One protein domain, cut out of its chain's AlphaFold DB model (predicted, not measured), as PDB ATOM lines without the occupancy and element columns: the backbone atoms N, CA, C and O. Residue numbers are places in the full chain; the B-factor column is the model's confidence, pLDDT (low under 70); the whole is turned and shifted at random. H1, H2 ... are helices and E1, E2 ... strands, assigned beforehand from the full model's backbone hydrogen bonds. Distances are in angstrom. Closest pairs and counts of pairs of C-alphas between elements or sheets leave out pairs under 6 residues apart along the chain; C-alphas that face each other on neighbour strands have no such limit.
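AT A GLANCE: This is residues 437 to 605 of the 785 residues of an uncharacterized protein of Phycisphaerae bacterium (UniProt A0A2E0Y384). A small head, in which H6 covers one face of the three-stranded sheet E1 E3 E2, sits at one end of a long helical hairpin, H2 and H3, whose turn, residues 496 to 501, stands free. H1 packs on H6 and edge strand E1; short H4 and H5 are near H6. The printed part has 169 residues with six named helices and three named strands, in the order H1 H2 H3 E1 E2 E3 H4 H5 H6; it is mostly helix, with a mixed sheet. It is loose, radius of gyration of the C-alphas 20.5 A, spanning 69 by 39 by 30 A.

HOW THE PARTS SIT: Look first at E3, residues 556 to 561, parallel to E1, residues 534 to 539, with N 537 and O 558 at 2.8 A. E3 forms an antiparallel hairpin with E2, residues 547 to 551; N 550 and O 557 are 2.8 A apart. H6, residues 581 to 600, makes two layers, helix on sheet, at a height over the sheet of 8.2 A; its closest C-alphas to E2 are Ala 595 and Ala 549, 5.7 A. H1, residues 437 to 444, touches H6's residues 585 to 589 alone, at a steep tilt of 50 degrees; C-alphas 437 and 585 are closest, 5.0 A. H5, residues 573 to 576, touches H6 only at the corner, and H4, residues 565 to 571, only grazes the sheet. H2, residues 455 to 497, touches H3, residues 500 to 529, opposite ways at a shallow tilt of 6 degrees; C-alphas 487 and 510 are closest, 5.0 A. Every O i to N i+4 pair is within hydrogen-bond range in H2, H3, H4 and H6; H1 has 2 of 4, and H5 is too short.

IN THESE COORDINATES: Find C-alpha 455 at (358.920, 248.087, 315.065); H2 runs 63.8 A from there, and H3 returns over 43.8 A. H6 runs 27.6 A to C-alpha 600 at (352.887, 233.167, 316.239).

THE WHOLE: The printed part has no cut, and no link is long. Confidence is under 70 at residues 577 to 580 and 602 to 605.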
ATOM      1  N   ALA A 437     354.844 226.601 335.237       87.44
ATOM      2  CA  ALA A 437     354.736 226.790 333.790       87.44
ATOM      3  C   ALA A 437     355.132 228.203 333.302       87.44
ATOM      4  O   ALA A 437     355.789 228.340 332.274       87.44
ATOM      5  N   GLU A 438     354.806 229.272 334.043       90.19
ATOM      6  CA  GLU A 438     355.247 230.636 333.697       90.19
ATOM      7  C   GLU A 438     356.763 230.784 333.862       90.19
ATOM      8  O   GLU A 438     357.415 231.419 333.033       90.19
ATOM      9  N   LEU A 439     357.338 230.153 334.891       85.88
ATOM     10  CA  LEU A 439     358.782 230.136 335.104       85.88
ATOM     11  C   LEU A 439     359.500 229.391 333.966       85.88
ATOM     12  O   LEU A 439     360.449 229.933 333.397       85.88
ATOM     13  N   HIS A 440     359.021 228.201 333.590       87.06
ATOM     14  CA  HIS A 440     359.570 227.419 332.476       87.06
ATOM     15  C   HIS A 440     359.399 228.137 331.134       87.06
ATOM     16  O   HIS A 440     360.322 228.124 330.321       87.06
ATOM     17  N   SER A 441     358.295 228.870 330.933       89.69
ATOM     18  CA  SER A 441     358.054 229.608 329.687       89.69
ATOM     19  C   SER A 441     359.171 230.590 329.330       89.69
ATOM     20  O   SER A 441     359.476 230.778 328.156       89.69
ATOM     21  N   SER A 442     359.821 231.198 330.330       85.88
ATOM     22  CA  SER A 442     360.933 232.126 330.097       85.88
ATOM     23  C   SER A 442     362.096 231.464 329.342       85.88
ATOM     24  O   SER A 442     362.718 232.104 328.494       85.88
ATOM     25  N   ARG A 443     362.330 230.166 329.588       87.62
ATOM     26  CA  ARG A 443     363.352 229.352 328.915       87.62
ATOM     27  C   ARG A 443     362.947 228.933 327.505       87.62
ATOM     28  O   ARG A 443     363.827 228.670 326.699       87.62
ATOM     29  N   LEU A 444     361.649 228.913 327.194       85.25
ATOM     30  CA  LEU A 444     361.146 228.576 325.858       85.25
ATOM     31  C   LEU A 444     361.323 229.726 324.859       85.25
ATOM     32  O   LEU A 444     361.409 229.490 323.661       85.25
ATOM     33  N   ARG A 445     361.433 230.978 325.325       86.94
ATOM     34  CA  ARG A 445     361.522 232.154 324.439       86.94
ATOM     35  C   ARG A 445     362.629 232.053 323.367       86.94
ATOM     36  O   ARG A 445     362.337 232.397 322.225       86.94
ATOM     37  N   PRO A 446     363.872 231.618 323.665       86.62
ATOM     38  CA  PRO A 446     364.912 231.456 322.646       86.62
ATOM     39  C   PRO A 446     364.657 230.292 321.678       86.62
ATOM     40  O   PRO A 446     365.150 230.332 320.556       86.62
ATOM     41  N   LEU A 447     363.908 229.273 322.114       85.19
ATOM     42  CA  LEU A 447     363.608 228.059 321.346       85.19
ATOM     43  C   LEU A 447     362.382 228.221 320.441       85.19
ATOM     44  O   LEU A 447     362.219 227.473 319.487       85.19
ATOM     45  N   SER A 448     361.529 229.207 320.719       84.00
ATOM     46  CA  SER A 448     360.298 229.478 319.975       84.00
ATOM     47  C   SER A 448     360.428 230.780 319.167       84.00
ATOM     48  O   SER A 448     359.854 231.808 319.554       84.00
ATOM     49  N   PRO A 449     361.204 230.792 318.061       82.56
ATOM     50  CA  PRO A 449     361.434 231.996 317.278       82.56
ATOM     51  C   PRO A 449     360.113 232.555 316.751       82.56
ATOM     52  O   PRO A 449     359.296 231.858 316.144       82.56
ATOM     53  N   ARG A 450     359.908 233.854 316.977       85.69
ATOM     54  CA  ARG A 450     358.723 234.558 316.492       85.69
ATOM     55  C   ARG A 450     358.971 235.169 315.125       85.69
ATOM     56  O   ARG A 450     360.061 235.676 314.855       85.69
ATOM     57  N   ARG A 451     357.938 235.192 314.281       82.56
ATOM     58  CA  ARG A 451     358.001 235.942 313.020       82.56
ATOM     59  C   ARG A 451     358.248 237.425 313.296       82.56
ATOM     60  O   ARG A 451     357.666 238.021 314.206       82.56
ATOM     61  N   SER A 452     359.137 238.013 312.500       82.81
ATOM     62  CA  SER A 452     359.526 239.414 312.645       82.81
ATOM     63  C   SER A 452     358.350 240.341 312.332       82.81
ATOM     64  O   SER A 452     357.681 240.178 311.312       82.81
ATOM     65  N   ARG A 453     358.112 241.326 313.206       88.56
ATOM     66  CA  ARG A 453     357.088 242.369 313.038       88.56
ATOM     67  C   ARG A 453     357.734 243.728 312.823       88.56
ATOM     68  O   ARG A 453     358.886 243.947 313.195       88.56
ATOM     69  N   ARG A 454     356.982 244.676 312.253       91.44
ATOM     70  CA  ARG A 454     357.455 246.066 312.154       91.44
ATOM     71  C   ARG A 454     357.604 246.657 313.557       91.44
ATOM     72  O   ARG A 454     356.781 246.393 314.432       91.44
ATOM     73  N   ALA A 455     358.618 247.496 313.759       92.44
ATOM     74  CA  ALA A 455     358.920 248.087 315.065       92.44
ATOM     75  C   ALA A 455     357.726 248.843 315.686       92.44
ATOM     76  O   ALA A 455     357.490 248.736 316.885       92.44
ATOM     77  N   GLU A 456     356.927 249.536 314.868       94.38
ATOM     78  CA  GLU A 456     355.718 250.253 315.310       94.38
ATOM     79  C   GLU A 456     354.654 249.313 315.896       94.38
ATOM     80  O   GLU A 456     354.057 249.606 316.931       94.38
ATOM     81  N   GLN A 457     354.450 248.144 315.279       90.12
ATOM     82  CA  GLN A 457     353.510 247.135 315.776       90.12
ATOM     83  C   GLN A 457     354.008 246.531 317.089       90.12
ATOM     84  O   GLN A 457     353.237 246.385 318.033       90.12
ATOM     85  N   ILE A 458     355.310 246.234 317.172       91.81
ATOM     86  CA  ILE A 458     355.945 245.742 318.404       91.81
ATOM     87  C   ILE A 458     355.719 246.732 319.550       91.81
ATOM     88  O   ILE A 458     355.354 246.324 320.653       91.81
ATOM     89  N   GLN A 459     355.907 248.025 319.289       94.50
ATOM     90  CA  GLN A 459     355.708 249.072 320.283       94.50
ATOM     91  C   GLN A 459     354.241 249.166 320.728       94.50
ATOM     92  O   GLN A 459     353.972 249.154 321.928       94.50
ATOM     93  N   SER A 460     353.294 249.155 319.785       95.12
ATOM     94  CA  SER A 460     351.856 249.183 320.089       95.12
ATOM     95  C   SER A 460     351.411 247.991 320.948       95.12
ATOM     96  O   SER A 460     350.647 248.151 321.902       95.12
ATOM     97  N   LEU A 461     351.921 246.788 320.671       93.81
ATOM     98  CA  LEU A 461     351.615 245.591 321.461       93.81
ATOM     99  C   LEU A 461     352.203 245.666 322.874       93.81
ATOM    100  O   LEU A 461     351.526 245.308 323.838       93.81
ATOM    101  N   LYS A 462     353.419 246.198 323.026       94.62
ATOM    102  CA  LYS A 462     354.026 246.430 324.345       94.62
ATOM    103  C   LYS A 462     353.257 247.465 325.165       94.62
ATOM    104  O   LYS A 462     353.090 247.281 326.368       94.62
ATOM    105  N   GLU A 463     352.757 248.523 324.535       96.00
ATOM    106  CA  GLU A 463     351.912 249.522 325.200       96.00
ATOM    107  C   GLU A 463     350.581 248.916 325.653       96.00
ATOM    108  O   GLU A 463     350.199 249.079 326.814       96.00
ATOM    109  N   ARG A 464     349.929 248.121 324.792       97.06
ATOM    110  CA  ARG A 464     348.726 247.357 325.160       97.06
ATOM    111  C   ARG A 464     348.972 246.416 326.339       97.06
ATOM    112  O   ARG A 464     348.102 246.298 327.196       97.06
ATOM    113  N   ARG A 465     350.149 245.784 326.416       95.75
ATOM    114  CA  ARG A 465     350.542 244.931 327.550       95.75
ATOM    115  C   ARG A 465     350.610 245.716 328.852       95.75
ATOM    116  O   ARG A 465     350.059 245.278 329.855       95.75
ATOM    117  N   ILE A 466     351.288 246.863 328.834       95.31
ATOM    118  CA  ILE A 466     351.443 247.726 330.014       95.31
ATOM    119  C   ILE A 466     350.074 248.218 330.489       95.31
ATOM    120  O   ILE A 466     349.811 248.238 331.690       95.31
ATOM    121  N   GLU A 467     349.189 248.589 329.564       96.25
ATOM    122  CA  GLU A 467     347.837 249.023 329.917       96.25
ATOM    123  C   GLU A 467     347.011 247.880 330.516       96.25
ATOM    124  O   GLU A 467     346.370 248.049 331.554       96.25
ATOM    125  N   ARG A 468     347.098 246.680 329.933       95.31
ATOM    126  CA  ARG A 468     346.430 245.489 330.465       95.31
ATOM    127  C   ARG A 468     346.950 245.104 331.856       95.31
ATOM    128  O   ARG A 468     346.162 244.748 332.727       95.31
ATOM    129  N   GLU A 469     348.257 245.208 332.093       95.00
ATOM    130  CA  GLU A 469     348.870 244.988 333.408       95.00
ATOM    131  C   GLU A 469     348.328 245.974 334.451       95.00
ATOM    132  O   GLU A 469     347.895 245.561 335.531       95.00
ATOM    133  N   LYS A 470     348.284 247.271 334.117       95.94
ATOM    134  CA  LYS A 470     347.701 248.300 334.990       95.94
ATOM    135  C   LYS A 470     346.237 248.018 335.299       95.94
ATOM    136  O   LYS A 470     345.829 248.163 336.451       95.94
ATOM    137  N   GLN A 471     345.466 247.595 334.296       95.62
ATOM    138  CA  GLN A 471     344.065 247.238 334.470       95.62
ATOM    139  C   GLN A 471     343.906 246.109 335.499       95.62
ATOM    140  O   GLN A 471     343.157 246.272 336.458       95.62
ATOM    141  N   ILE A 472     344.663 245.014 335.367       93.38
ATOM    142  CA  ILE A 472     344.596 243.876 336.302       93.38
ATOM    143  C   ILE A 472     345.000 244.294 337.720       93.38
ATOM    144  O   ILE A 472     344.350 243.908 338.692       93.38
ATOM    145  N   ILE A 473     346.069 245.085 337.863       93.75
ATOM    146  CA  ILE A 473     346.510 245.572 339.177       93.75
ATOM    147  C   ILE A 473     345.408 246.425 339.824       93.75
ATOM    148  O   ILE A 473     345.105 246.228 341.000       93.75
ATOM    149  N   SER A 474     344.769 247.308 339.054       95.19
ATOM    150  CA  SER A 474     343.661 248.157 339.511       95.19
ATOM    151  C   SER A 474     342.411 247.352 339.907       95.19
ATOM    152  O   SER A 474     341.801 247.603 340.949       95.19
ATOM    153  N   GLU A 475     342.049 246.331 339.127       93.62
ATOM    154  CA  GLU A 475     340.938 245.419 339.436       93.62
ATOM    155  C   GLU A 475     341.182 244.672 340.760       93.62
ATOM    156  O   GLU A 475     340.298 244.593 341.615       93.62
ATOM    157  N   VAL A 476     342.406 244.192 340.990       92.50
ATOM    158  CA  VAL A 476     342.778 243.514 342.244       92.50
ATOM    159  C   VAL A 476     342.823 244.485 343.421       92.50
ATOM    160  O   VAL A 476     342.398 244.127 344.525       92.50
ATOM    161  N   ASP A 477     343.326 245.703 343.209       93.38
ATOM    162  CA  ASP A 477     343.371 246.745 344.232       93.38
ATOM    163  C   ASP A 477     341.959 247.121 344.700       93.38
ATOM    164  O   ASP A 477     341.681 247.047 345.901       93.38
ATOM    165  N   SER A 478     341.058 247.410 343.757       94.44
ATOM    166  CA  SER A 478     339.660 247.765 344.034       94.44
ATOM    167  C   SER A 478     338.864 246.612 344.659       94.44
ATOM    168  O   SER A 478     338.152 246.817 345.646       94.44
ATOM    169  N   ALA A 479     339.025 245.375 344.173       93.12
ATOM    170  CA  ALA A 479     338.380 244.204 344.767       93.12
ATOM    171  C   ALA A 479     338.866 243.940 346.204       93.12
ATOM    172  O   ALA A 479     338.073 243.587 347.085       93.12
ATOM    173  N   SER A 480     340.163 244.133 346.460       92.81
ATOM    174  CA  SER A 480     340.758 243.993 347.791       92.81
ATOM    175  C   SER A 480     340.262 245.074 348.749       92.81
ATOM    176  O   SER A 480     339.894 244.765 349.880       92.81
ATOM    177  N   GLU A 481     340.185 246.323 348.297       95.06
ATOM    178  CA  GLU A 481     339.638 247.434 349.083       95.06
ATOM    179  C   GLU A 481     338.160 247.228 349.405       95.06
ATOM    180  O   GLU A 481     337.758 247.396 350.554       95.06
ATOM    181  N   ALA A 482     337.362 246.748 348.448       95.44
ATOM    182  CA  ALA A 482     335.965 246.400 348.690       95.44
ATOM    183  C   ALA A 482     335.810 245.270 349.727       95.44
ATOM    184  O   ALA A 482     334.872 245.286 350.525       95.44
ATOM    185  N   ARG A 483     336.722 244.283 349.748       94.94
ATOM    186  CA  ARG A 483     336.736 243.227 350.780       94.94
ATOM    187  C   ARG A 483     337.043 243.790 352.166       94.94
ATOM    188  O   ARG A 483     336.319 243.456 353.103       94.94
ATOM    189  N   VAL A 484     338.066 244.637 352.283       95.62
ATOM    190  CA  VAL A 484     338.437 245.287 353.551       95.62
ATOM    191  C   VAL A 484     337.311 246.198 354.037       95.62
ATOM    192  O   VAL A 484     336.912 246.097 355.193       95.62
ATOM    193  N   ALA A 485     336.712 246.996 353.150       96.56
ATOM    194  CA  ALA A 485     335.581 247.859 353.484       96.56
ATOM    195  C   ALA A 485     334.381 247.060 354.017       96.56
ATOM    196  O   ALA A 485     333.823 247.410 355.052       96.56
ATOM    197  N   ARG A 486     334.021 245.934 353.376       96.56
ATOM    198  CA  ARG A 486     332.958 245.042 353.878       96.56
ATOM    199  C   ARG A 486     333.274 244.468 355.260       96.56
ATOM    200  O   ARG A 486     332.361 244.315 356.070       96.56
ATOM    201  N   ALA A 487     334.534 244.130 355.534       95.19
ATOM    202  CA  ALA A 487     334.943 243.644 356.848       95.19
ATOM    203  C   ALA A 487     334.862 244.751 357.916       95.19
ATOM    204  O   ALA A 487     334.311 244.516 358.989       95.19
ATOM    205  N   ALA A 488     335.290 245.972 357.588       96.94
ATOM    206  CA  ALA A 488     335.171 247.139 358.462       96.94
ATOM    207  C   ALA A 488     333.703 247.507 358.770       96.94
ATOM    208  O   ALA A 488     333.368 247.867 359.904       96.94
ATOM    209  N   THR A 489     332.791 247.359 357.799       97.25
ATOM    210  CA  THR A 489     331.345 247.518 358.038       97.25
ATOM    211  C   THR A 489     330.844 246.516 359.079       97.25
ATOM    212  O   THR A 489     330.157 246.916 360.013       97.25
ATOM    213  N   ARG A 490     331.260 245.243 359.003       96.12
ATOM    214  CA  ARG A 490     330.889 244.219 360.001       96.12
ATOM    215  C   ARG A 490     331.424 244.533 361.396       96.12
ATOM    216  O   ARG A 490     330.740 244.273 362.382       96.12
ATOM    217  N   VAL A 491     332.623 245.109 361.499       96.62
ATOM    218  CA  VAL A 491     333.161 245.593 362.784       96.62
ATOM    219  C   VAL A 491     332.299 246.720 363.342       96.62
ATOM    220  O   VAL A 491     331.998 246.736 364.533       96.62
ATOM    221  N   SER A 492     331.853 247.638 362.485       96.75
ATOM    222  CA  SER A 492     330.967 248.736 362.880       96.75
ATOM    223  C   SER A 492     329.597 248.229 363.350       96.75
ATOM    224  O   SER A 492     329.102 248.676 364.383       96.75
ATOM    225  N   GLU A 493     329.021 247.247 362.652       96.69
ATOM    226  CA  GLU A 493     327.776 246.571 363.044       96.69
ATOM    227  C   GLU A 493     327.927 245.836 364.386       96.69
ATOM    228  O   GLU A 493     327.100 246.013 365.277       96.69
ATOM    229  N   ALA A 494     329.016 245.086 364.583       96.25
ATOM    230  CA  ALA A 494     329.302 244.402 365.847       96.25
ATOM    231  C   ALA A 494     329.518 245.385 367.012       96.25
ATOM    232  O   ALA A 494     329.125 245.123 368.146       96.25
ATOM    233  N   ARG A 495     330.110 246.558 366.754       96.81
ATOM    234  CA  ARG A 495     330.225 247.620 367.767       96.81
ATOM    235  C   ARG A 495     328.865 248.194 368.153       96.81
ATOM    236  O   ARG A 495     328.676 248.528 369.320       96.81
ATOM    237  N   ALA A 496     327.917 248.260 367.219       96.56
ATOM    238  CA  ALA A 496     326.560 248.718 367.498       96.56
ATOM    239  C   ALA A 496     325.762 247.739 368.384       96.56
ATOM    240  O   ALA A 496     324.880 248.185 369.116       96.56
ATOM    241  N   THR A 497     326.078 246.435 368.379       95.50
ATOM    242  CA  THR A 497     325.426 245.455 369.275       95.50
ATOM    243  C   THR A 497     325.903 245.564 370.727       95.50
ATOM    244  O   THR A 497     325.197 245.144 371.641       95.50
ATOM    245  N   GLY A 498     327.096 246.126 370.962       94.56
ATOM    246  CA  GLY A 498     327.697 246.272 372.292       94.56
ATOM    247  C   GLY A 498     328.220 244.963 372.905       94.56
ATOM    248  O   GLY A 498     328.674 244.956 374.052       94.56
ATOM    249  N   VAL A 499     328.193 243.849 372.166       95.94
ATOM    250  CA  VAL A 499     328.644 242.542 372.663       95.94
ATOM    251  C   VAL A 499     330.154 242.398 372.458       95.94
ATOM    252  O   VAL A 499     330.633 242.143 371.357       95.94
ATOM    253  N   ALA A 500     330.932 242.485 373.543       92.31
ATOM    254  CA  ALA A 500     332.402 242.481 373.495       92.31
ATOM    255  C   ALA A 500     333.022 241.295 372.724       92.31
ATOM    256  O   ALA A 500     334.045 241.449 372.058       92.31
ATOM    257  N   LYS A 501     332.403 240.106 372.789       92.50
ATOM    258  CA  LYS A 501     332.871 238.921 372.049       92.50
ATOM    259  C   LYS A 501     332.691 239.057 370.535       92.50
ATOM    260  O   LYS A 501     333.563 238.615 369.794       92.50
ATOM    261  N   GLU A 502     331.588 239.651 370.088       94.06
ATOM    262  CA  GLU A 502     331.302 239.858 368.662       94.06
ATOM    263  C   GLU A 502     332.238 240.909 368.073       94.06
ATOM    264  O   GLU A 502     332.790 240.696 366.996       94.06
ATOM    265  N   ILE A 503     332.506 241.981 368.828       94.75
ATOM    266  CA  ILE A 503     333.474 243.019 368.454       94.75
ATOM    267  C   ILE A 503     334.865 242.405 368.272       94.75
ATOM    268  O   ILE A 503     335.458 242.536 367.205       94.75
ATOM    269  N   ALA A 504     335.355 241.664 369.272       90.88
ATOM    270  CA  ALA A 504     336.680 241.046 369.211       90.88
ATOM    271  C   ALA A 504     336.811 240.028 368.062       90.88
ATOM    272  O   ALA A 504     337.877 239.900 367.457       90.88
ATOM    273  N   TYR A 505     335.738 239.292 367.751       92.25
ATOM    274  CA  TYR A 505     335.715 238.377 366.611       92.25
ATOM    275  C   TYR A 505     335.749 239.129 365.275       92.25
ATOM    276  O   TYR A 505     336.552 238.787 364.407       92.25
ATOM    277  N   ALA A 506     334.921 240.166 365.124       94.56
ATOM    278  CA  ALA A 506     334.858 240.968 363.908       94.56
ATOM    279  C   ALA A 506     336.186 241.693 363.637       94.56
ATOM    280  O   ALA A 506     336.666 241.654 362.508       94.56
ATOM    281  N   GLU A 507     336.816 242.282 364.659       94.75
ATOM    282  CA  GLU A 507     338.118 242.960 364.536       94.75
ATOM    283  C   GLU A 507     339.224 241.988 364.112       94.75
ATOM    284  O   GLU A 507     340.052 242.294 363.255       94.75
ATOM    285  N   LYS A 508     339.217 240.769 364.665       89.50
ATOM    286  CA  LYS A 508     340.171 239.727 364.274       89.50
ATOM    287  C   LYS A 508     339.971 239.269 362.826       89.50
ATOM    288  O   LYS A 508     340.954 239.004 362.134       89.50
ATOM    289  N   GLU A 509     338.724 239.141 362.375       92.31
ATOM    290  CA  GLU A 509     338.424 238.813 360.978       92.31
ATOM    291  C   GLU A 509     338.761 239.973 360.030       92.31
ATOM    292  O   GLU A 509     339.311 239.718 358.963       92.31
ATOM    293  N   GLU A 510     338.531 241.234 360.411       95.69
ATOM    294  CA  GLU A 510     338.966 242.402 359.628       95.69
ATOM    295  C   GLU A 510     340.485 242.409 359.439       95.69
ATOM    296  O   GLU A 510     340.963 242.515 358.308       95.69
ATOM    297  N   GLU A 511     341.246 242.219 360.518       89.19
ATOM    298  CA  GLU A 511     342.709 242.164 360.464       89.19
ATOM    299  C   GLU A 511     343.200 241.054 359.527       89.19
ATOM    300  O   GLU A 511     344.094 241.253 358.701       89.19
ATOM    301  N   LYS A 512     342.579 239.877 359.619       86.81
ATOM    302  CA  LYS A 512     342.870 238.747 358.739       86.81
ATOM    303  C   LYS A 512     342.562 239.079 357.278       86.81
ATOM    304  O   LYS A 512     343.416 238.844 356.425       86.81
ATOM    305  N   VAL A 513     341.393 239.659 356.985       90.31
ATOM    306  CA  VAL A 513     341.011 240.079 355.625       90.31
ATOM    307  C   VAL A 513     341.985 241.125 355.087       90.31
ATOM    308  O   VAL A 513     342.392 241.026 353.931       90.31
ATOM    309  N   ARG A 514     342.416 242.085 355.911       93.25
ATOM    310  CA  ARG A 514     343.402 243.102 355.531       93.25
ATOM    311  C   ARG A 514     344.743 242.477 355.152       93.25
ATOM    312  O   ARG A 514     345.251 242.758 354.068       93.25
ATOM    313  N   MET A 515     345.277 241.591 355.992       80.50
ATOM    314  CA  MET A 515     346.526 240.878 355.696       80.50
ATOM    315  C   MET A 515     346.417 240.011 354.431       80.50
ATOM    316  O   MET A 515     347.347 239.986 353.621       80.50
ATOM    317  N   GLU A 516     345.293 239.314 354.232       82.56
ATOM    318  CA  GLU A 516     345.030 238.540 353.012       82.56
ATOM    319  C   GLU A 516     344.994 239.444 351.771       82.56
ATOM    320  O   GLU A 516     345.655 239.141 350.779       82.56
ATOM    321  N   SER A 517     344.293 240.577 351.841       91.06
ATOM    322  CA  SER A 517     344.200 241.568 350.765       91.06
ATOM    323  C   SER A 517     345.555 242.180 350.403       91.06
ATOM    324  O   SER A 517     345.898 242.252 349.223       91.06
ATOM    325  N   GLU A 518     346.367 242.574 351.385       87.06
ATOM    326  CA  GLU A 518     347.732 243.057 351.137       87.06
ATOM    327  C   GLU A 518     348.613 241.978 350.499       87.06
ATOM    328  O   GLU A 518     349.378 242.257 349.569       87.06
ATOM    329  N   SER A 519     348.482 240.730 350.959       81.62
ATOM    330  CA  SER A 519     349.191 239.597 350.371       81.62
ATOM    331  C   SER A 519     348.768 239.366 348.918       81.62
ATOM    332  O   SER A 519     349.638 239.219 348.061       81.62
ATOM    333  N   SER A 520     347.468 239.404 348.606       83.56
ATOM    334  CA  SER A 520     346.944 239.291 347.238       83.56
ATOM    335  C   SER A 520     347.469 240.403 346.325       83.56
ATOM    336  O   SER A 520     347.999 240.102 345.254       83.56
ATOM    337  N   LYS A 521     347.422 241.668 346.770       90.44
ATOM    338  CA  LYS A 521     347.987 242.814 346.033       90.44
ATOM    339  C   LYS A 521     349.477 242.608 345.741       90.44
ATOM    340  O   LYS A 521     349.934 242.807 344.616       90.44
ATOM    341  N   ARG A 522     350.247 242.165 346.744       86.19
ATOM    342  CA  ARG A 522     351.686 241.897 346.595       86.19
ATOM    343  C   ARG A 522     351.964 240.748 345.626       86.19
ATOM    344  O   ARG A 522     352.879 240.866 344.820       86.19
ATOM    345  N   ILE A 523     351.200 239.656 345.690       83.62
ATOM    346  CA  ILE A 523     351.364 238.497 344.798       83.62
ATOM    347  C   ILE A 523     351.177 238.915 343.337       83.62
ATOM    348  O   ILE A 523     352.024 238.590 342.509       83.62
ATOM    349  N   VAL A 524     350.121 239.675 343.031       89.06
ATOM    350  CA  VAL A 524     349.828 240.118 341.658       89.06
ATOM    351  C   VAL A 524     350.904 241.071 341.140       89.06
ATOM    352  O   VAL A 524     351.427 240.852 340.052       89.06
ATOM    353  N   ARG A 525     351.321 242.066 341.936       91.38
ATOM    354  CA  ARG A 525     352.410 242.980 341.543       91.38
ATOM    355  C   ARG A 525     353.728 242.244 341.320       91.38
ATOM    356  O   ARG A 525     354.386 242.458 340.308       91.38
ATOM    357  N   ASN A 526     354.096 241.341 342.227       84.44
ATOM    358  CA  ASN A 526     355.326 240.566 342.089       84.44
ATOM    359  C   ASN A 526     355.282 239.652 340.858       84.44
ATOM    360  O   ASN A 526     356.304 239.488 340.199       84.44
ATOM    361  N   ARG A 527     354.124 239.075 340.514       88.50
ATOM    362  CA  ARG A 527     353.977 238.206 339.338       88.50
ATOM    363  C   ARG A 527     354.369 238.913 338.034       88.50
ATOM    364  O   ARG A 527     355.034 238.299 337.202       88.50
ATOM    365  N   PHE A 528     354.019 240.190 337.875       90.94
ATOM    366  CA  PHE A 528     354.366 240.965 336.676       90.94
ATOM    367  C   PHE A 528     355.812 241.483 336.653       90.94
ATOM    368  O   PHE A 528     356.337 241.766 335.582       90.94
ATOM    369  N   GLN A 529     356.505 241.512 337.797       87.19
ATOM    370  CA  GLN A 529     357.932 241.866 337.855       87.19
ATOM    371  C   GLN A 529     358.859 240.786 337.277       87.19
ATOM    372  O   GLN A 529     360.011 241.077 336.968       87.19
ATOM    373  N   HIS A 530     358.390 239.541 337.164       85.38
ATOM    374  CA  HIS A 530     359.186 238.430 336.640       85.38
ATOM    375  C   HIS A 530     359.015 238.341 335.125       85.38
ATOM    376  O   HIS A 530     357.892 238.453 334.632       85.38
ATOM    377  N   ASP A 531     360.104 238.112 334.390       86.69
ATOM    378  CA  ASP A 531     360.027 237.870 332.949       86.69
ATOM    379  C   ASP A 531     359.423 236.486 332.686       86.69
ATOM    380  O   ASP A 531     359.893 235.476 333.209       86.69
ATOM    381  N   ALA A 532     358.352 236.451 331.902       92.88
ATOM    382  CA  ALA A 532     357.648 235.237 331.519       92.88
ATOM    383  C   ALA A 532     357.251 235.367 330.052       92.88
ATOM    384  O   ALA A 532     356.823 236.440 329.625       92.88
ATOM    385  N   PHE A 533     357.394 234.288 329.286       94.75
ATOM    386  CA  PHE A 533     356.989 234.271 327.884       94.75
ATOM    387  C   PHE A 533     355.492 233.986 327.742       94.75
ATOM    388  O   PHE A 533     354.811 234.640 326.956       94.75
ATOM    389  N   PHE A 534     354.966 233.091 328.577       96.06
ATOM    390  CA  PHE A 534     353.537 232.838 328.707       96.06
ATOM    391  C   PHE A 534     353.037 233.278 330.080       96.06
ATOM    392  O   PHE A 534     353.732 233.134 331.088       96.06
ATOM    393  N   ARG A 535     351.808 233.799 330.131       95.31
ATOM    394  CA  ARG A 535     351.113 234.089 331.393       95.31
ATOM    395  C   ARG A 535     349.734 233.460 331.399       95.31
ATOM    396  O   ARG A 535     348.950 233.697 330.487       95.31
ATOM    397  N   ARG A 536     349.401 232.730 332.463       94.88
ATOM    398  CA  ARG A 536     348.062 232.164 332.653       94.88
ATOM    399  C   ARG A 536     347.135 233.160 333.340       94.88
ATOM    400  O   ARG A 536     347.338 233.514 334.499       94.88
ATOM    401  N   MET A 537     346.037 233.507 332.704       94.62
ATOM    402  CA  MET A 537     344.915 234.206 333.322       94.62
ATOM    403  C   MET A 537     343.754 233.234 333.536       94.62
ATOM    404  O   MET A 537     343.732 232.146 332.965       94.62
ATOM    405  N   GLN A 538     342.816 233.589 334.405       93.62
ATOM    406  CA  GLN A 538     341.599 232.815 334.639       93.62
ATOM    407  C   GLN A 538     340.448 233.815 334.725       93.62
ATOM    408  O   GLN A 538     340.582 234.850 335.380       93.62
ATOM    409  N   SER A 539     339.395 233.566 333.955       92.62
ATOM    410  CA  SER A 539     338.187 234.386 333.928       92.62
ATOM    411  C   SER A 539     337.073 233.577 333.272       92.62
ATOM    412  O   SER A 539     337.353 232.836 332.328       92.62
ATOM    413  N   PRO A 540     335.806 233.748 333.673       94.25
ATOM    414  CA  PRO A 540     334.701 233.272 332.856       94.25
ATOM    415  C   PRO A 540     334.772 233.945 331.479       94.25
ATOM    416  O   PRO A 540     334.919 235.168 331.383       94.25
ATOM    417  N   LEU A 541     334.680 233.150 330.415       93.00
ATOM    418  CA  LEU A 541     334.472 233.647 329.058       93.00
ATOM    419  C   LEU A 541     332.989 233.485 328.708       93.00
ATOM    420  O   LEU A 541     332.331 232.545 329.148       93.00
ATOM    421  N   GLY A 542     332.452 234.401 327.902       92.00
ATOM    422  CA  GLY A 542     331.072 234.325 327.402       92.00
ATOM    423  C   GLY A 542     330.851 233.263 326.315       92.00
ATOM    424  O   GLY A 542     329.803 233.267 325.675       92.00
ATOM    425  N   SER A 543     331.841 232.402 326.070       93.19
ATOM    426  CA  SER A 543     331.828 231.306 325.100       93.19
ATOM    427  C   SER A 543     332.064 229.961 325.796       93.19
ATOM    428  O   SER A 543     332.371 229.902 326.987       93.19
ATOM    429  N   ASP A 544     331.928 228.873 325.044       92.81
ATOM    430  CA  ASP A 544     332.257 227.499 325.441       92.81
ATOM    431  C   ASP A 544     333.730 227.125 325.177       92.81
ATOM    432  O   ASP A 544     334.143 225.992 325.432       92.81
ATOM    433  N   GLU A 545     334.533 228.075 324.688       96.06
ATOM    434  CA  GLU A 545     335.962 227.883 324.436       96.06
ATOM    435  C   GLU A 545     336.725 227.730 325.759       96.06
ATOM    436  O   GLU A 545     336.513 228.509 326.687       96.06
ATOM    437  N   ILE A 546     337.631 226.752 325.863       97.06
ATOM    438  CA  ILE A 546     338.343 226.457 327.124       97.06
ATOM    439  C   ILE A 546     339.458 227.467 327.440       97.06
ATOM    440  O   ILE A 546     339.873 227.584 328.595       97.06
ATOM    441  N   TYR A 547     339.933 228.220 326.442       97.81
ATOM    442  CA  TYR A 547     340.925 229.278 326.621       97.81
ATOM    443  C   TYR A 547     340.744 230.436 325.623       97.81
ATOM    444  O   TYR A 547     340.132 230.279 324.570       97.81
ATOM    445  N   LEU A 548     341.337 231.590 325.932       96.56
ATOM    446  CA  LEU A 548     341.517 232.738 325.040       96.56
ATOM    447  C   LEU A 548     342.981 233.182 325.075       96.56
ATOM    448  O   LEU A 548     343.530 233.387 326.154       96.56
ATOM    449  N   ALA A 549     343.602 233.379 323.914       95.94
ATOM    450  CA  ALA A 549     344.976 233.864 323.817       95.94
ATOM    451  C   ALA A 549     345.038 235.343 323.390       95.94
ATOM    452  O   ALA A 549     344.432 235.743 322.391       95.94
ATOM    453  N   GLU A 550     345.821 236.141 324.113       95.56
ATOM    454  CA  GLU A 550     346.183 237.526 323.796       95.56
ATOM    455  C   GLU A 550     347.685 237.602 323.500       95.56
ATOM    456  O   GLU A 550     348.499 237.035 324.226       95.56
ATOM    457  N   ASP A 551     348.067 238.306 322.436       94.75
ATOM    458  CA  ASP A 551     349.462 238.425 322.017       94.75
ATOM    459  C   ASP A 551     349.991 239.842 322.245       94.75
ATOM    460  O   ASP A 551     349.408 240.814 321.765       94.75
ATOM    461  N   PHE A 552     351.123 239.937 322.940       94.69
ATOM    462  CA  PHE A 552     351.822 241.177 323.259       94.69
ATOM    463  C   PHE A 552     353.247 241.216 322.690       94.69
ATOM    464  O   PHE A 552     354.086 241.983 323.162       94.69
ATOM    465  N   HIS A 553     353.528 240.402 321.668       91.06
ATOM    466  CA  HIS A 553     354.830 240.219 321.019       91.06
ATOM    467  C   HIS A 553     355.902 239.541 321.889       91.06
ATOM    468  O   HIS A 553     356.410 238.485 321.515       91.06
ATOM    469  N   ASP A 554     356.255 240.098 323.046       90.00
ATOM    470  CA  ASP A 554     357.235 239.485 323.956       90.00
ATOM    471  C   ASP A 554     356.599 238.568 325.013       90.00
ATOM    472  O   ASP A 554     357.313 237.830 325.701       90.00
ATOM    473  N   GLN A 555     355.268 238.591 325.113       94.88
ATOM    474  CA  GLN A 555     354.471 237.716 325.968       94.88
ATOM    475  C   GLN A 555     353.185 237.276 325.260       94.88
ATOM    476  O   GLN A 555     352.608 238.046 324.490       94.88
ATOM    477  N   ILE A 556     352.707 236.071 325.570       95.88
ATOM    478  CA  ILE A 556     351.369 235.587 325.205       95.88
ATOM    479  C   ILE A 556     350.604 235.288 326.491       95.88
ATOM    480  O   ILE A 556     351.086 234.569 327.369       95.88
ATOM    481  N   TRP A 557     349.428 235.882 326.643       97.12
ATOM    482  CA  TRP A 557     348.593 235.696 327.823       97.12
ATOM    483  C   TRP A 557     347.439 234.763 327.473       97.12
ATOM    484  O   TRP A 557     346.685 235.026 326.541       97.12
ATOM    485  N   VAL A 558     347.312 233.668 328.214       97.31
ATOM    486  CA  VAL A 558     346.315 232.620 327.987       97.31
ATOM    487  C   VAL A 558     345.310 232.652 329.127       97.31
ATOM    488  O   VAL A 558     345.640 232.301 330.257       97.31
ATOM    489  N   THR A 559     344.091 233.101 328.846       97.25
ATOM    490  CA  THR A 559     342.981 233.142 329.803       97.25
ATOM    491  C   THR A 559     342.199 231.842 329.741       97.25
ATOM    492  O   THR A 559     341.586 231.561 328.720       97.25
ATOM    493  N   LEU A 560     342.203 231.067 330.821       96.69
ATOM    494  CA  LEU A 560     341.403 229.848 330.944       96.69
ATOM    495  C   LEU A 560     339.960 230.182 331.311       96.69
ATOM    496  O   LEU A 560     339.730 231.021 332.186       96.69
ATOM    497  N   ASN A 561     339.014 229.504 330.663       97.25
ATOM    498  CA  ASN A 561     337.590 229.730 330.865       97.25
ATOM    499  C   ASN A 561     337.047 228.946 332.059       97.25
ATOM    500  O   ASN A 561     336.744 227.753 331.954       97.25
ATOM    501  N   GLU A 562     336.852 229.649 333.172       95.75
ATOM    502  CA  GLU A 562     336.344 229.077 334.426       95.75
ATOM    503  C   GLU A 562     334.921 228.503 334.307       95.75
ATOM    504  O   GLU A 562     334.507 227.681 335.123       95.75
ATOM    505  N   SER A 563     334.169 228.899 333.276       94.75
ATOM    506  CA  SER A 563     332.788 228.457 333.052       94.75
ATOM    507  C   SER A 563     332.679 227.062 332.426       94.75
ATOM    508  O   SER A 563     331.574 226.529 332.321       94.75
ATOM    509  N   THR A 564     333.789 226.467 331.974       95.44
ATOM    510  CA  THR A 564     333.767 225.192 331.236       95.44
ATOM    511  C   THR A 564     333.840 223.970 332.161       95.44
ATOM    512  O   THR A 564     334.506 224.025 333.199       95.44
ATOM    513  N   PRO A 565     333.201 222.837 331.796       93.06
ATOM    514  CA  PRO A 565     333.419 221.548 332.458       93.06
ATOM    515  C   PRO A 565     334.899 221.168 332.521       93.06
ATOM    516  O   PRO A 565     335.384 220.799 333.585       93.06
ATOM    517  N   PHE A 566     335.643 221.379 331.427       94.69
ATOM    518  CA  PHE A 566     337.093 221.164 331.393       94.69
ATOM    519  C   PHE A 566     337.823 221.854 332.550       94.69
ATOM    520  O   PHE A 566     338.650 221.234 333.220       94.69
ATOM    521  N   PHE A 567     337.511 223.126 332.816       94.69
ATOM    522  CA  PHE A 567     338.173 223.846 333.893       94.69
ATOM    523  C   PHE A 567     337.829 223.269 335.270       94.69
ATOM    524  O   PHE A 567     338.725 223.013 336.065       94.69
ATOM    525  N   ARG A 568     336.542 223.056 335.556       92.00
ATOM    526  CA  ARG A 568     336.074 222.677 336.901       92.00
ATOM    527  C   ARG A 568     336.379 221.227 337.265       92.00
ATOM    528  O   ARG A 568     336.696 220.938 338.410       92.00
ATOM    529  N   GLU A 569     336.263 220.316 336.305       90.44
ATOM    530  CA  GLU A 569     336.325 218.875 336.578       90.44
ATOM    531  C   GLU A 569     337.712 218.283 336.322       90.44
ATOM    532  O   GLU A 569     338.086 217.325 336.989       90.44
ATOM    533  N   LEU A 570     338.498 218.859 335.405       90.75
ATOM    534  CA  LEU A 570     339.847 218.373 335.101       90.75
ATOM    535  C   LEU A 570     340.929 219.332 335.598       90.75
ATOM    536  O   LEU A 570     341.835 218.936 336.327       90.75
ATOM    537  N   TYR A 571     340.854 220.602 335.201       91.12
ATOM    538  CA  TYR A 571     341.938 221.548 335.459       91.12
ATOM    539  C   TYR A 571     342.037 221.960 336.941       91.12
ATOM    540  O   TYR A 571     343.133 222.053 337.496       91.12
ATOM    541  N   GLU A 572     340.903 222.224 337.593       87.69
ATOM    542  CA  GLU A 572     340.828 222.540 339.022       87.69
ATOM    543  C   GLU A 572     341.109 221.298 339.876       87.69
ATOM    544  O   GLU A 572     341.842 221.390 340.860       87.69
ATOM    545  N   ASP A 573     340.633 220.121 339.461       84.31
ATOM    546  CA  ASP A 573     340.929 218.863 340.151       84.31
ATOM    547  C   ASP A 573     342.430 218.535 340.119       84.31
ATOM    548  O   ASP A 573     343.014 218.212 341.155       84.31
ATOM    549  N   ALA A 574     343.105 218.770 338.987       84.19
ATOM    550  CA  ALA A 574     344.564 218.678 338.884       84.19
ATOM    551  C   ALA A 574     345.307 219.653 339.822       84.19
ATOM    552  O   ALA A 574     346.471 219.428 340.146       84.19
ATOM    553  N   ALA A 575     344.658 220.732 340.272       74.31
ATOM    554  CA  ALA A 575     345.221 221.665 341.244       74.31
ATOM    555  C   ALA A 575     344.946 221.259 342.705       74.31
ATOM    556  O   ALA A 575     345.708 221.638 343.598       74.31
ATOM    557  N   VAL A 576     343.851 220.535 342.961       72.81
ATOM    558  CA  VAL A 576     343.334 220.258 344.312       72.81
ATOM    559  C   VAL A 576     343.587 218.815 344.760       72.81
ATOM    560  O   VAL A 576     343.992 218.603 345.906       72.81
ATOM    561  N   SER A 577     343.352 217.828 343.897       58.16
ATOM    562  CA  SER A 577     343.235 216.411 344.271       58.16
ATOM    563  C   SER A 577     344.525 215.606 344.126       58.16
ATOM    564  O   SER A 577     344.738 214.673 344.901       58.16
ATOM    565  N   SER A 578     345.400 215.956 343.181       56.25
ATOM    566  CA  SER A 578     346.660 215.228 342.965       56.25
ATOM    567  C   SER A 578     347.734 215.583 343.997       56.25
ATOM    568  O   SER A 578     348.625 214.785 344.261       56.25
ATOM    569  N   GLY A 579     347.689 216.786 344.585       56.34
ATOM    570  CA  GLY A 579     348.814 217.316 345.367       56.34
ATOM    571  C   GLY A 579     350.100 217.500 344.541       56.34
ATOM    572  O   GLY A 579     351.132 217.868 345.105       56.34
ATOM    573  N   GLU A 580     350.024 217.285 343.226       68.75
ATOM    574  CA  GLU A 580     351.127 217.305 342.273       68.75
ATOM    575  C   GLU A 580     350.981 218.545 341.381       68.75
ATOM    576  O   GLU A 580     350.242 218.527 340.395       68.75
ATOM    577  N   PRO A 581     351.670 219.659 341.701       76.69
ATOM    578  CA  PRO A 581     351.642 220.881 340.888       76.69
ATOM    579  C   PRO A 581     352.192 220.688 339.461       76.69
ATOM    580  O   PRO A 581     352.078 221.592 338.629       76.69
ATOM    581  N   GLU A 582     352.780 219.529 339.177       83.00
ATOM    582  CA  GLU A 582     353.317 219.124 337.879       83.00
ATOM    583  C   GLU A 582     352.204 218.907 336.849       83.00
ATOM    584  O   GLU A 582     352.260 219.507 335.780       83.00
ATOM    585  N   VAL A 583     351.119 218.199 337.190       85.62
ATOM    586  CA  VAL A 583     350.012 217.935 336.246       85.62
ATOM    587  C   VAL A 583     349.364 219.234 335.761       85.62
ATOM    588  O   VAL A 583     349.128 219.418 334.567       85.62
ATOM    589  N   GLN A 584     349.126 220.186 336.668       88.38
ATOM    590  CA  GLN A 584     348.611 221.502 336.281       88.38
ATOM    591  C   GLN A 584     349.611 222.269 335.399       88.38
ATOM    592  O   GLN A 584     349.202 222.999 334.497       88.38
ATOM    593  N   SER A 585     350.911 222.111 335.651       89.75
ATOM    594  CA  SER A 585     351.957 222.754 334.853       89.75
ATOM    595  C   SER A 585     352.040 222.164 333.446       89.75
ATOM    596  O   SER A 585     352.186 222.926 332.496       89.75
ATOM    597  N   LEU A 586     351.852 220.851 333.296       90.38
ATOM    598  CA  LEU A 586     351.759 220.174 332.001       90.38
ATOM    599  C   LEU A 586     350.541 220.647 331.199       90.38
ATOM    600  O   LEU A 586     350.662 220.957 330.015       90.38
ATOM    601  N   LEU A 587     349.376 220.782 331.845       93.56
ATOM    602  CA  LEU A 587     348.184 221.349 331.203       93.56
ATOM    603  C   LEU A 587     348.404 222.808 330.777       93.56
ATOM    604  O   LEU A 587     347.996 223.193 329.681       93.56
ATOM    605  N   ASP A 588     349.068 223.610 331.616       94.69
ATOM    606  CA  ASP A 588     349.457 224.980 331.267       94.69
ATOM    607  C   ASP A 588     350.384 224.999 330.046       94.69
ATOM    608  O   ASP A 588     350.125 225.748 329.108       94.69
ATOM    609  N   LEU A 589     351.423 224.158 330.023       93.38
ATOM    610  CA  LEU A 589     352.369 224.068 328.909       93.38
ATOM    611  C   LEU A 589     351.687 223.617 327.615       93.38
ATOM    612  O   LEU A 589     351.896 224.247 326.583       93.38
ATOM    613  N   MET A 590     350.804 222.617 327.669       94.75
ATOM    614  CA  MET A 590     350.007 222.184 326.517       94.75
ATOM    615  C   MET A 590     349.186 223.345 325.938       94.75
ATOM    616  O   MET A 590     349.217 223.602 324.734       94.75
ATOM    617  N   LEU A 591     348.466 224.082 326.789       95.50
ATOM    618  CA  LEU A 591     347.654 225.221 326.351       95.50
ATOM    619  C   LEU A 591     348.518 226.391 325.865       95.50
ATOM    620  O   LEU A 591     348.126 227.090 324.930       95.50
ATOM    621  N   PHE A 592     349.701 226.592 326.450       95.69
ATOM    622  CA  PHE A 592     350.679 227.570 325.980       95.69
ATOM    623  C   PHE A 592     351.211 227.217 324.588       95.69
ATOM    624  O   PHE A 592     351.285 228.113 323.751       95.69
ATOM    625  N   SER A 593     351.494 225.942 324.304       93.50
ATOM    626  CA  SER A 593     351.904 225.472 322.971       93.50
ATOM    627  C   SER A 593     350.833 225.749 321.918       93.50
ATOM    628  O   SER A 593     351.131 226.309 320.863       93.50
ATOM    629  N   ILE A 594     349.566 225.445 322.222       94.06
ATOM    630  CA  ILE A 594     348.448 225.705 321.300       94.06
ATOM    631  C   ILE A 594     348.273 227.217 321.088       94.06
ATOM    632  O   ILE A 594     348.168 227.683 319.954       94.06
ATOM    633  N   ALA A 595     348.292 228.007 322.166       95.00
ATOM    634  CA  ALA A 595     348.190 229.462 322.084       95.00
ATOM    635  C   ALA A 595     349.363 230.089 321.315       95.00
ATOM    636  O   ALA A 595     349.174 231.073 320.596       95.00
ATOM    637  N   PHE A 596     350.567 229.531 321.447       94.00
ATOM    638  CA  PHE A 596     351.731 229.949 320.679       94.00
ATOM    639  C   PHE A 596     351.532 229.698 319.193       94.00
ATOM    640  O   PHE A 596     351.666 230.643 318.422       94.00
ATOM    641  N   ALA A 597     351.163 228.477 318.802       91.25
ATOM    642  CA  ALA A 597     350.904 228.132 317.406       91.25
ATOM    643  C   ALA A 597     349.831 229.053 316.797       91.25
ATOM    644  O   ALA A 597     350.023 229.618 315.721       91.25
ATOM    645  N   GLU A 598     348.765 229.321 317.552       91.69
ATOM    646  CA  GLU A 598     347.697 230.230 317.147       91.69
ATOM    647  C   GLU A 598     348.186 231.674 316.928       91.69
ATOM    648  O   GLU A 598     347.782 232.341 315.973       91.69
ATOM    649  N   LYS A 599     349.041 232.195 317.823       91.81
ATOM    650  CA  LYS A 599     349.450 233.613 317.845       91.81
ATOM    651  C   LYS A 599     350.760 233.922 317.148       91.81
ATOM    652  O   LYS A 599     351.000 235.088 316.822       91.81
ATOM    653  N   ASN A 600     351.619 232.936 316.919       85.88
ATOM    654  CA  ASN A 600     352.887 233.167 316.239       85.88
ATOM    655  C   ASN A 600     352.655 233.707 314.821       85.88
ATOM    656  O   ASN A 600     353.446 234.519 314.343       85.88
ATOM    657  N   ASP A 601     351.522 233.341 314.212       72.56
ATOM    658  CA  ASP A 601     351.280 233.590 312.794       72.56
ATOM    659  C   ASP A 601     349.943 234.287 312.453       72.56
ATOM    660  O   ASP A 601     349.641 234.590 311.300       72.56
ATOM    661  N   TYR A 602     349.147 234.644 313.466       67.94
ATOM    662  CA  TYR A 602     347.790 235.194 313.305       67.94
ATOM    663  C   TYR A 602     347.684 236.471 312.439       67.94
ATOM    664  O   TYR A 602     346.670 236.718 311.778       67.94
ATOM    665  N   GLU A 603     348.706 237.333 312.461       65.19
ATOM    666  CA  GLU A 603     348.694 238.616 311.740       65.19
ATOM    667  C   GLU A 603     349.098 238.505 310.262       65.19
ATOM    668  O   GLU A 603     348.733 239.393 309.493       65.19
ATOM    669  N   TYR A 604     349.788 237.432 309.858       65.69
ATOM    670  CA  TYR A 604     350.395 237.309 308.524       65.69
ATOM    671  C   TYR A 604     349.698 236.325 307.590       65.69
ATOM    672  O   TYR A 604     350.012 236.300 306.400       65.69
ATOM    673  N   HIS A 605     348.745 235.550 308.096       68.06
ATOM    674  CA  HIS A 605     348.001 234.612 307.271       68.06
ATOM    675  C   HIS A 605     346.724 235.190 306.664       68.06
ATOM    676  O   HIS A 605     346.177 236.198 307.126       68.06
TER     677      HIS A 605